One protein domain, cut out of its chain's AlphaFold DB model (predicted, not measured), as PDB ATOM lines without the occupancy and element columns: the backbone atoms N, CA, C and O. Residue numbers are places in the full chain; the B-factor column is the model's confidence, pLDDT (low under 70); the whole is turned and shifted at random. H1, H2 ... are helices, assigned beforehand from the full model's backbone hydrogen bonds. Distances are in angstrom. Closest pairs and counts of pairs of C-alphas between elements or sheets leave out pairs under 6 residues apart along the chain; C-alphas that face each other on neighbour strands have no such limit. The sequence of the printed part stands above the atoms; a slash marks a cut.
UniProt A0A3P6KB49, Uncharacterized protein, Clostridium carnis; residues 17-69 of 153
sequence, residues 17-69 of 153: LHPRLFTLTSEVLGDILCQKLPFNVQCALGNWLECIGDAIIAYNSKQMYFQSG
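This is residues 17 to 69 of the 153 residues of an uncharacterized protein of Clostridium carnis (UniProt A0A3P6KB49). Two helices, the shorter H1 and the much longer H2, meet near their ends as a narrow open V. Residues 35 to 38 make its corner, and from there H1 and H2 spread apart, with residues 17 to 29 and 47 to 69 standing free. The printed part has 53 residues with two named helices, H1 then H2, and no named strand: all helix. It is only just loose, close to extended, with a radius of gyration of the C-alphas of 14.8 A, and flat, spanning 45 by 25 by 9 A.

H1, residues 20 to 34, and H2, residues 39 to 68, are close but not clearly touching; their closest C-alphas, of Cys 34 and Gln 42, are 6.1 A apart. They run opposite ways at a shallow tilt of 33 degrees, only just short of steep. In H1 and H2 every O i to N i+4 pair is within hydrogen-bond range.

H1 begins at C-alpha 20 (38.302, 14.391, 60.695) and is 21.2 A long from first to last C-alpha. H2 measures 43.0 A and ends at C-alpha 68 (56.313, 9.341, 40.741).

The C-alphas farthest apart, of Lys 36 and Gly 69, are 45.5 A apart. The printed part has no cut, and the link from H1 to H2 is tight. Residues 65 to 69 have pLDDT under 70.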
ATOM      1  N   LEU A  17      45.521  19.654  56.623       72.31
ATOM      2  CA  LEU A  17      44.207  19.625  57.249       72.31
ATOM      3  C   LEU A  17      44.022  18.329  58.047       72.31
ATOM      4  O   LEU A  17      44.389  17.245  57.591       72.31
ATOM      5  N   HIS A  18      43.404  18.421  59.224       77.44
ATOM      6  CA  HIS A  18      43.078  17.231  60.002       77.44
ATOM      7  C   HIS A  18      41.987  16.410  59.280       77.44
ATOM      8  O   HIS A  18      40.925  16.961  58.978       77.44
ATOM      9  N   PRO A  19      42.172  15.096  59.054       75.12
ATOM     10  CA  PRO A  19      41.272  14.291  58.218       75.12
ATOM     11  C   PRO A  19      39.826  14.253  58.735       75.12
ATOM     12  O   PRO A  19      38.886  14.227  57.948       75.12
ATOM     13  N   ARG A  20      39.633  14.349  60.058       81.94
ATOM     14  CA  ARG A  20      38.302  14.391  60.695       81.94
ATOM     15  C   ARG A  20      37.419  15.553  60.224       81.94
ATOM     16  O   ARG A  20      36.201  15.437  60.299       81.94
ATOM     17  N   LEU A  21      38.003  16.656  59.747       84.75
ATOM     18  CA  LEU A  21      37.224  17.789  59.238       84.75
ATOM     19  C   LEU A  21      36.385  17.391  58.023       84.75
ATOM     20  O   LEU A  21      35.221  17.767  57.958       84.75
ATOM     21  N   PHE A  22      36.930  16.576  57.117       83.94
ATOM     22  CA  PHE A  22      36.194  16.121  55.938       83.94
ATOM     23  C   PHE A  22      34.976  15.285  56.320       83.94
ATOM     24  O   PHE A  22      33.885  15.557  55.827       83.94
ATOM     25  N   THR A  23      35.145  14.353  57.262       86.06
ATOM     26  CA  THR A  23      34.052  13.520  57.782       86.06
ATOM     27  C   THR A  23      32.927  14.368  58.377       86.06
ATOM     28  O   THR A  23      31.764  14.170  58.035       86.06
ATOM     29  N   LEU A  24      33.269  15.363  59.201       91.06
ATOM     30  CA  LEU A  24      32.278  16.263  59.800       91.06
ATOM     31  C   LEU A  24      31.562  17.106  58.738       91.06
ATOM     32  O   LEU A  24      30.344  17.257  58.782       91.06
ATOM     33  N   THR A  25      32.295  17.636  57.755       89.06
ATOM     34  CA  THR A  25      31.671  18.419  56.679       89.06
ATOM     35  C   THR A  25      30.755  17.573  55.800       89.06
ATOM     36  O   THR A  25      29.705  18.065  55.399       89.06
ATOM     37  N   SER A  26      31.107  16.311  55.526       85.56
ATOM     38  CA  SER A  26      30.269  15.403  54.736       85.56
ATOM     39  C   SER A  26      29.009  14.968  55.477       85.56
ATOM     40  O   SER A  26      27.970  14.820  54.843       85.56
ATOM     41  N   GLU A  27      29.082  14.802  56.800       88.62
ATOM     42  CA  GLU A  27      27.932  14.453  57.643       88.62
ATOM     43  C   GLU A  27      26.885  15.574  57.626       88.62
ATOM     44  O   GLU A  27      25.737  15.343  57.255       88.62
ATOM     45  N   VAL A  28      27.314  16.819  57.874       92.50
ATOM     46  CA  VAL A  28      26.428  17.995  57.808       92.50
ATOM     47  C   VAL A  28      25.799  18.148  56.419       92.50
ATOM     48  O   VAL A  28      24.616  18.468  56.298       92.50
ATOM     49  N   LEU A  29      26.571  17.912  55.354       86.50
ATOM     50  CA  LEU A  29      26.063  17.949  53.979       86.50
ATOM     51  C   LEU A  29      25.036  16.838  53.715       86.50
ATOM     52  O   LEU A  29      24.006  17.095  53.092       86.50
ATOM     53  N   GLY A  30      25.304  15.625  54.198       85.94
ATOM     54  CA  GLY A  30      24.414  14.474  54.077       85.94
ATOM     55  C   GLY A  30      23.072  14.705  54.767       85.94
ATOM     56  O   GLY A  30      22.027  14.499  54.149       85.94
ATOM     57  N   ASP A  31      23.090  15.232  55.990       87.38
ATOM     58  CA  ASP A  31      21.876  15.537  56.755       87.38
ATOM     59  C   ASP A  31      20.976  16.554  56.037       87.38
ATOM     60  O   ASP A  31      19.754  16.382  55.972       87.38
ATOM     61  N   ILE A  32      21.570  17.589  55.431       88.12
ATOM     62  CA  ILE A  32      20.835  18.598  54.653       88.12
ATOM     63  C   ILE A  32      20.216  17.975  53.394       88.12
ATOM     64  O   ILE A  32      19.055  18.244  53.075       88.12
ATOM     65  N   LEU A  33      20.970  17.137  52.677       82.56
ATOM     66  CA  LEU A  33      20.502  16.495  51.447       82.56
ATOM     67  C   LEU A  33      19.370  15.496  51.723       82.56
ATOM     68  O   LEU A  33      18.379  15.460  50.988       82.56
ATOM     69  N   CYS A  34      19.462  14.732  52.809       83.00
ATOM     70  CA  CYS A  34      18.470  13.722  53.172       83.00
ATOM     71  C   CYS A  34      17.155  14.316  53.706       83.00
ATOM     72  O   CYS A  34      16.128  13.638  53.683       83.00
ATOM     73  N   GLN A  35      17.131  15.591  54.106       82.69
ATOM     74  CA  GLN A  35      15.977  16.209  54.769       82.69
ATOM     75  C   GLN A  35      14.697  16.257  53.910       82.69
ATOM     76  O   GLN A  35      13.591  16.294  54.451       82.69
ATOM     77  N   LYS A  36      14.823  16.264  52.575       84.38
ATOM     78  CA  LYS A  36      13.679  16.341  51.641       84.38
ATOM     79  C   LYS A  36      13.596  15.194  50.634       84.38
ATOM     80  O   LYS A  36      12.710  15.204  49.780       84.38
ATOM     81  N   LEU A  37      14.497  14.216  50.711       87.50
ATOM     82  CA  LEU A  37      14.562  13.117  49.750       87.50
ATOM     83  C   LEU A  37      13.878  11.857  50.304       87.50
ATOM     84  O   LEU A  37      14.048  11.546  51.479       87.50
ATOM     85  N   PRO A  38      13.138  11.088  49.489       88.75
ATOM     86  CA  PRO A  38      12.647   9.773  49.895       88.75
ATOM     87  C   PRO A  38      13.805   8.766  50.005       88.75
ATOM     88  O   PRO A  38      14.786   8.856  49.267       88.75
ATOM     89  N   PHE A  39      13.667   7.771  50.888       86.06
ATOM     90  CA  PHE A  39      14.734   6.826  51.268       86.06
ATOM     91  C   PHE A  39      15.466   6.181  50.076       86.06
ATOM     92  O   PHE A  39      16.693   6.136  50.035       86.06
ATOM     93  N   ASN A  40      14.725   5.755  49.051       88.75
ATOM     94  CA  ASN A  40      15.314   5.117  47.871       88.75
ATOM     95  C   ASN A  40      16.212   6.073  47.068       88.75
ATOM     96  O   ASN A  40      17.214   5.646  46.499       88.75
ATOM     97  N   VAL A  41      15.873   7.365  47.039       88.69
ATOM     98  CA  VAL A  41      16.665   8.388  46.344       88.69
ATOM     99  C   VAL A  41      17.896   8.762  47.160       88.69
ATOM    100  O   VAL A  41      18.957   8.946  46.576       88.69
ATOM    101  N   GLN A  42      17.796   8.796  48.493       89.50
ATOM    102  CA  GLN A  42      18.963   8.983  49.364       89.50
ATOM    103  C   GLN A  42      19.995   7.867  49.151       89.50
ATOM    104  O   GLN A  42      21.173   8.148  48.954       89.50
ATOM    105  N   CYS A  43      19.542   6.610  49.108       87.88
ATOM    106  CA  CYS A  43      20.410   5.451  48.899       87.88
ATOM    107  C   CYS A  43      21.065   5.463  47.504       87.88
ATOM    108  O   CYS A  43      22.271   5.273  47.375       87.88
ATOM    109  N   ALA A  44      20.296   5.775  46.454       91.56
ATOM    110  CA  ALA A  44      20.838   5.907  45.101       91.56
ATOM    111  C   ALA A  44      21.854   7.057  44.981       91.56
ATOM    112  O   ALA A  44      22.880   6.904  44.319       91.56
ATOM    113  N   LEU A  45      21.588   8.193  45.634       89.56
ATOM    114  CA  LEU A  45      22.476   9.353  45.642       89.56
ATOM    115  C   LEU A  45      23.769   9.075  46.424       89.56
ATOM    116  O   LEU A  45      24.842   9.435  45.948       89.56
ATOM    117  N   GLY A  46      23.679   8.385  47.564       89.25
ATOM    118  CA  GLY A  46      24.838   7.928  48.334       89.25
ATOM    119  C   GLY A  46      25.744   7.010  47.514       89.25
ATOM    120  O   GLY A  46      26.918   7.324  47.328       89.25
ATOM    121  N   ASN A  47      25.178   5.958  46.914       91.19
ATOM    122  CA  ASN A  47      25.927   5.031  46.056       91.19
ATOM    123  C   ASN A  47      26.597   5.743  44.867       91.19
ATOM    124  O   ASN A  47      27.697   5.386  44.448       91.19
ATOM    125  N   TRP A  48      25.935   6.758  44.302       93.81
ATOM    126  CA  TRP A  48      26.494   7.538  43.202       93.81
ATOM    127  C   TRP A  48      27.659   8.434  43.645       93.81
ATOM    128  O   TRP A  48      28.684   8.476  42.963       93.81
ATOM    129  N   LEU A  49      27.535   9.113  44.790       90.38
ATOM    130  CA  LEU A  49      28.614   9.929  45.358       90.38
ATOM    131  C   LEU A  49      29.824   9.080  45.767       90.38
ATOM    132  O   LEU A  49      30.957   9.494  45.528       90.38
ATOM    133  N   GLU A  50      29.589   7.891  46.320       92.38
ATOM    134  CA  GLU A  50      30.645   6.930  46.650       92.38
ATOM    135  C   GLU A  50      31.407   6.490  45.393       92.38
ATOM    136  O   GLU A  50      32.630   6.610  45.338       92.38
ATOM    137  N   CYS A  51      30.689   6.138  44.321       94.62
ATOM    138  CA  CYS A  51      31.290   5.792  43.030       94.62
ATOM    139  C   CYS A  51      32.156   6.930  42.449       94.62
ATOM    140  O   CYS A  51      33.239   6.688  41.910       94.62
ATOM    141  N   ILE A  52      31.717   8.189  42.580       92.12
ATOM    142  CA  ILE A  52      32.519   9.352  42.170       92.12
ATOM    143  C   ILE A  52      33.778   9.486  43.030       92.12
ATOM    144  O   ILE A  52      34.859   9.732  42.485       92.12
ATOM    145  N   GLY A  53      33.657   9.329  44.349       90.81
ATOM    146  CA  GLY A  53      34.791   9.367  45.272       90.81
ATOM    147  C   GLY A  53      35.858   8.338  44.902       90.81
ATOM    148  O   GLY A  53      37.025   8.695  44.716       90.81
ATOM    149  N   ASP A  54      35.438   7.093  44.685       91.69
ATOM    150  CA  ASP A  54      36.316   5.999  44.267       91.69
ATOM    151  C   ASP A  54      36.990   6.279  42.923       91.69
ATOM    152  O   ASP A  54      38.200   6.077  42.770       91.69
ATOM    153  N   ALA A  55      36.242   6.807  41.949       92.06
ATOM    154  CA  ALA A  55      36.802   7.186  40.658       92.06
ATOM    155  C   ALA A  55      37.891   8.260  40.816       92.06
ATOM    156  O   ALA A  55      38.979   8.118  40.252       92.06
ATOM    157  N   ILE A  56      37.641   9.307  41.608       87.88
ATOM    158  CA  ILE A  56      38.611  10.386  41.850       87.88
ATOM    159  C   ILE A  56      39.887   9.835  42.494       87.88
ATOM    160  O   ILE A  56      40.987  10.139  42.022       87.88
ATOM    161  N   ILE A  57      39.765   9.000  43.528       88.75
ATOM    162  CA  ILE A  57      40.916   8.393  44.212       88.75
ATOM    163  C   ILE A  57      41.703   7.495  43.244       88.75
ATOM    164  O   ILE A  57      42.935   7.572  43.176       88.75
ATOM    165  N   ALA A  58      41.014   6.683  42.440       88.62
ATOM    166  CA  ALA A  58      41.640   5.815  41.447       88.62
ATOM    167  C   ALA A  58      42.378   6.607  40.353       88.62
ATOM    168  O   ALA A  58      43.465   6.219  39.931       88.62
ATOM    169  N   TYR A  59      41.826   7.725  39.880       84.50
ATOM    170  CA  TYR A  59      42.519   8.573  38.907       84.50
ATOM    171  C   TYR A  59      43.698   9.321  39.521       84.50
ATOM    172  O   TYR A  59      44.752   9.396  38.891       84.50
ATOM    173  N   ASN A  60      43.551   9.830  40.742       82.75
ATOM    174  CA  ASN A  60      44.626  10.528  41.436       82.75
ATOM    175  C   ASN A  60      45.811   9.584  41.698       82.75
ATOM    176  O   ASN A  60      46.935   9.879  41.302       82.75
ATOM    177  N   SER A  61      45.546   8.392  42.236       78.38
ATOM    178  CA  SER A  61      46.568   7.358  42.436       78.38
ATOM    179  C   SER A  61      47.247   6.939  41.131       78.38
ATOM    180  O   SER A  61      48.469   6.820  41.102       78.38
ATOM    181  N   LYS A  62      46.502   6.799  40.025       79.06
ATOM    182  CA  LYS A  62      47.094   6.565  38.695       79.06
ATOM    183  C   LYS A  62      48.008   7.714  38.274       79.06
ATOM    184  O   LYS A  62      49.119   7.454  37.828       79.06
ATOM    185  N   GLN A  63      47.577   8.969  38.415       74.31
ATOM    186  CA  GLN A  63      48.404  10.133  38.070       74.31
ATOM    187  C   GLN A  63      49.670  10.203  38.929       74.31
ATOM    188  O   GLN A  63      50.755  10.406  38.387       74.31
ATOM    189  N   MET A  64      49.553   9.962  40.237       71.56
ATOM    190  CA  MET A  64      50.701   9.864  41.139       71.56
ATOM    191  C   MET A  64      51.638   8.724  40.733       71.56
ATOM    192  O   MET A  64      52.845   8.930  40.669       71.56
ATOM    193  N   TYR A  65      51.104   7.551  40.388       68.31
ATOM    194  CA  TYR A  65      51.903   6.415  39.939       68.31
ATOM    195  C   TYR A  65      52.620   6.689  38.609       68.31
ATOM    196  O   TYR A  65      53.793   6.364  38.465       68.31
ATOM    197  N   PHE A  66      51.960   7.330  37.638       66.31
ATOM    198  CA  PHE A  66      52.595   7.687  36.364       66.31
ATOM    199  C   PHE A  66      53.674   8.764  36.515       66.31
ATOM    200  O   PHE A  66      54.646   8.752  35.764       66.31
ATOM    201  N   GLN A  67      53.519   9.688  37.465       61.09
ATOM    202  CA  GLN A  67      54.472  10.785  37.665       61.09
ATOM    203  C   GLN A  67      55.619  10.428  38.618       61.09
ATOM    204  O   GLN A  67      56.739  10.882  38.417       61.09
ATOM    205  N   SER A  68      55.354   9.648  39.666       61.28
ATOM    206  CA  SER A  68      56.313   9.341  40.741       61.28
ATOM    207  C   SER A  68      56.699   7.858  40.826       61.28
ATOM    208  O   SER A  68      57.545   7.504  41.646       61.28
ATOM    209  N   GLY A  69      56.118   6.991  39.990       65.56
ATOM    210  CA  GLY A  69      56.329   5.545  40.048       65.56
ATOM    211  C   GLY A  69      55.660   4.894  41.268       65.56
ATOM    212  O   GLY A  69      54.797   5.503  41.909       65.56
TER     213      GLY A  69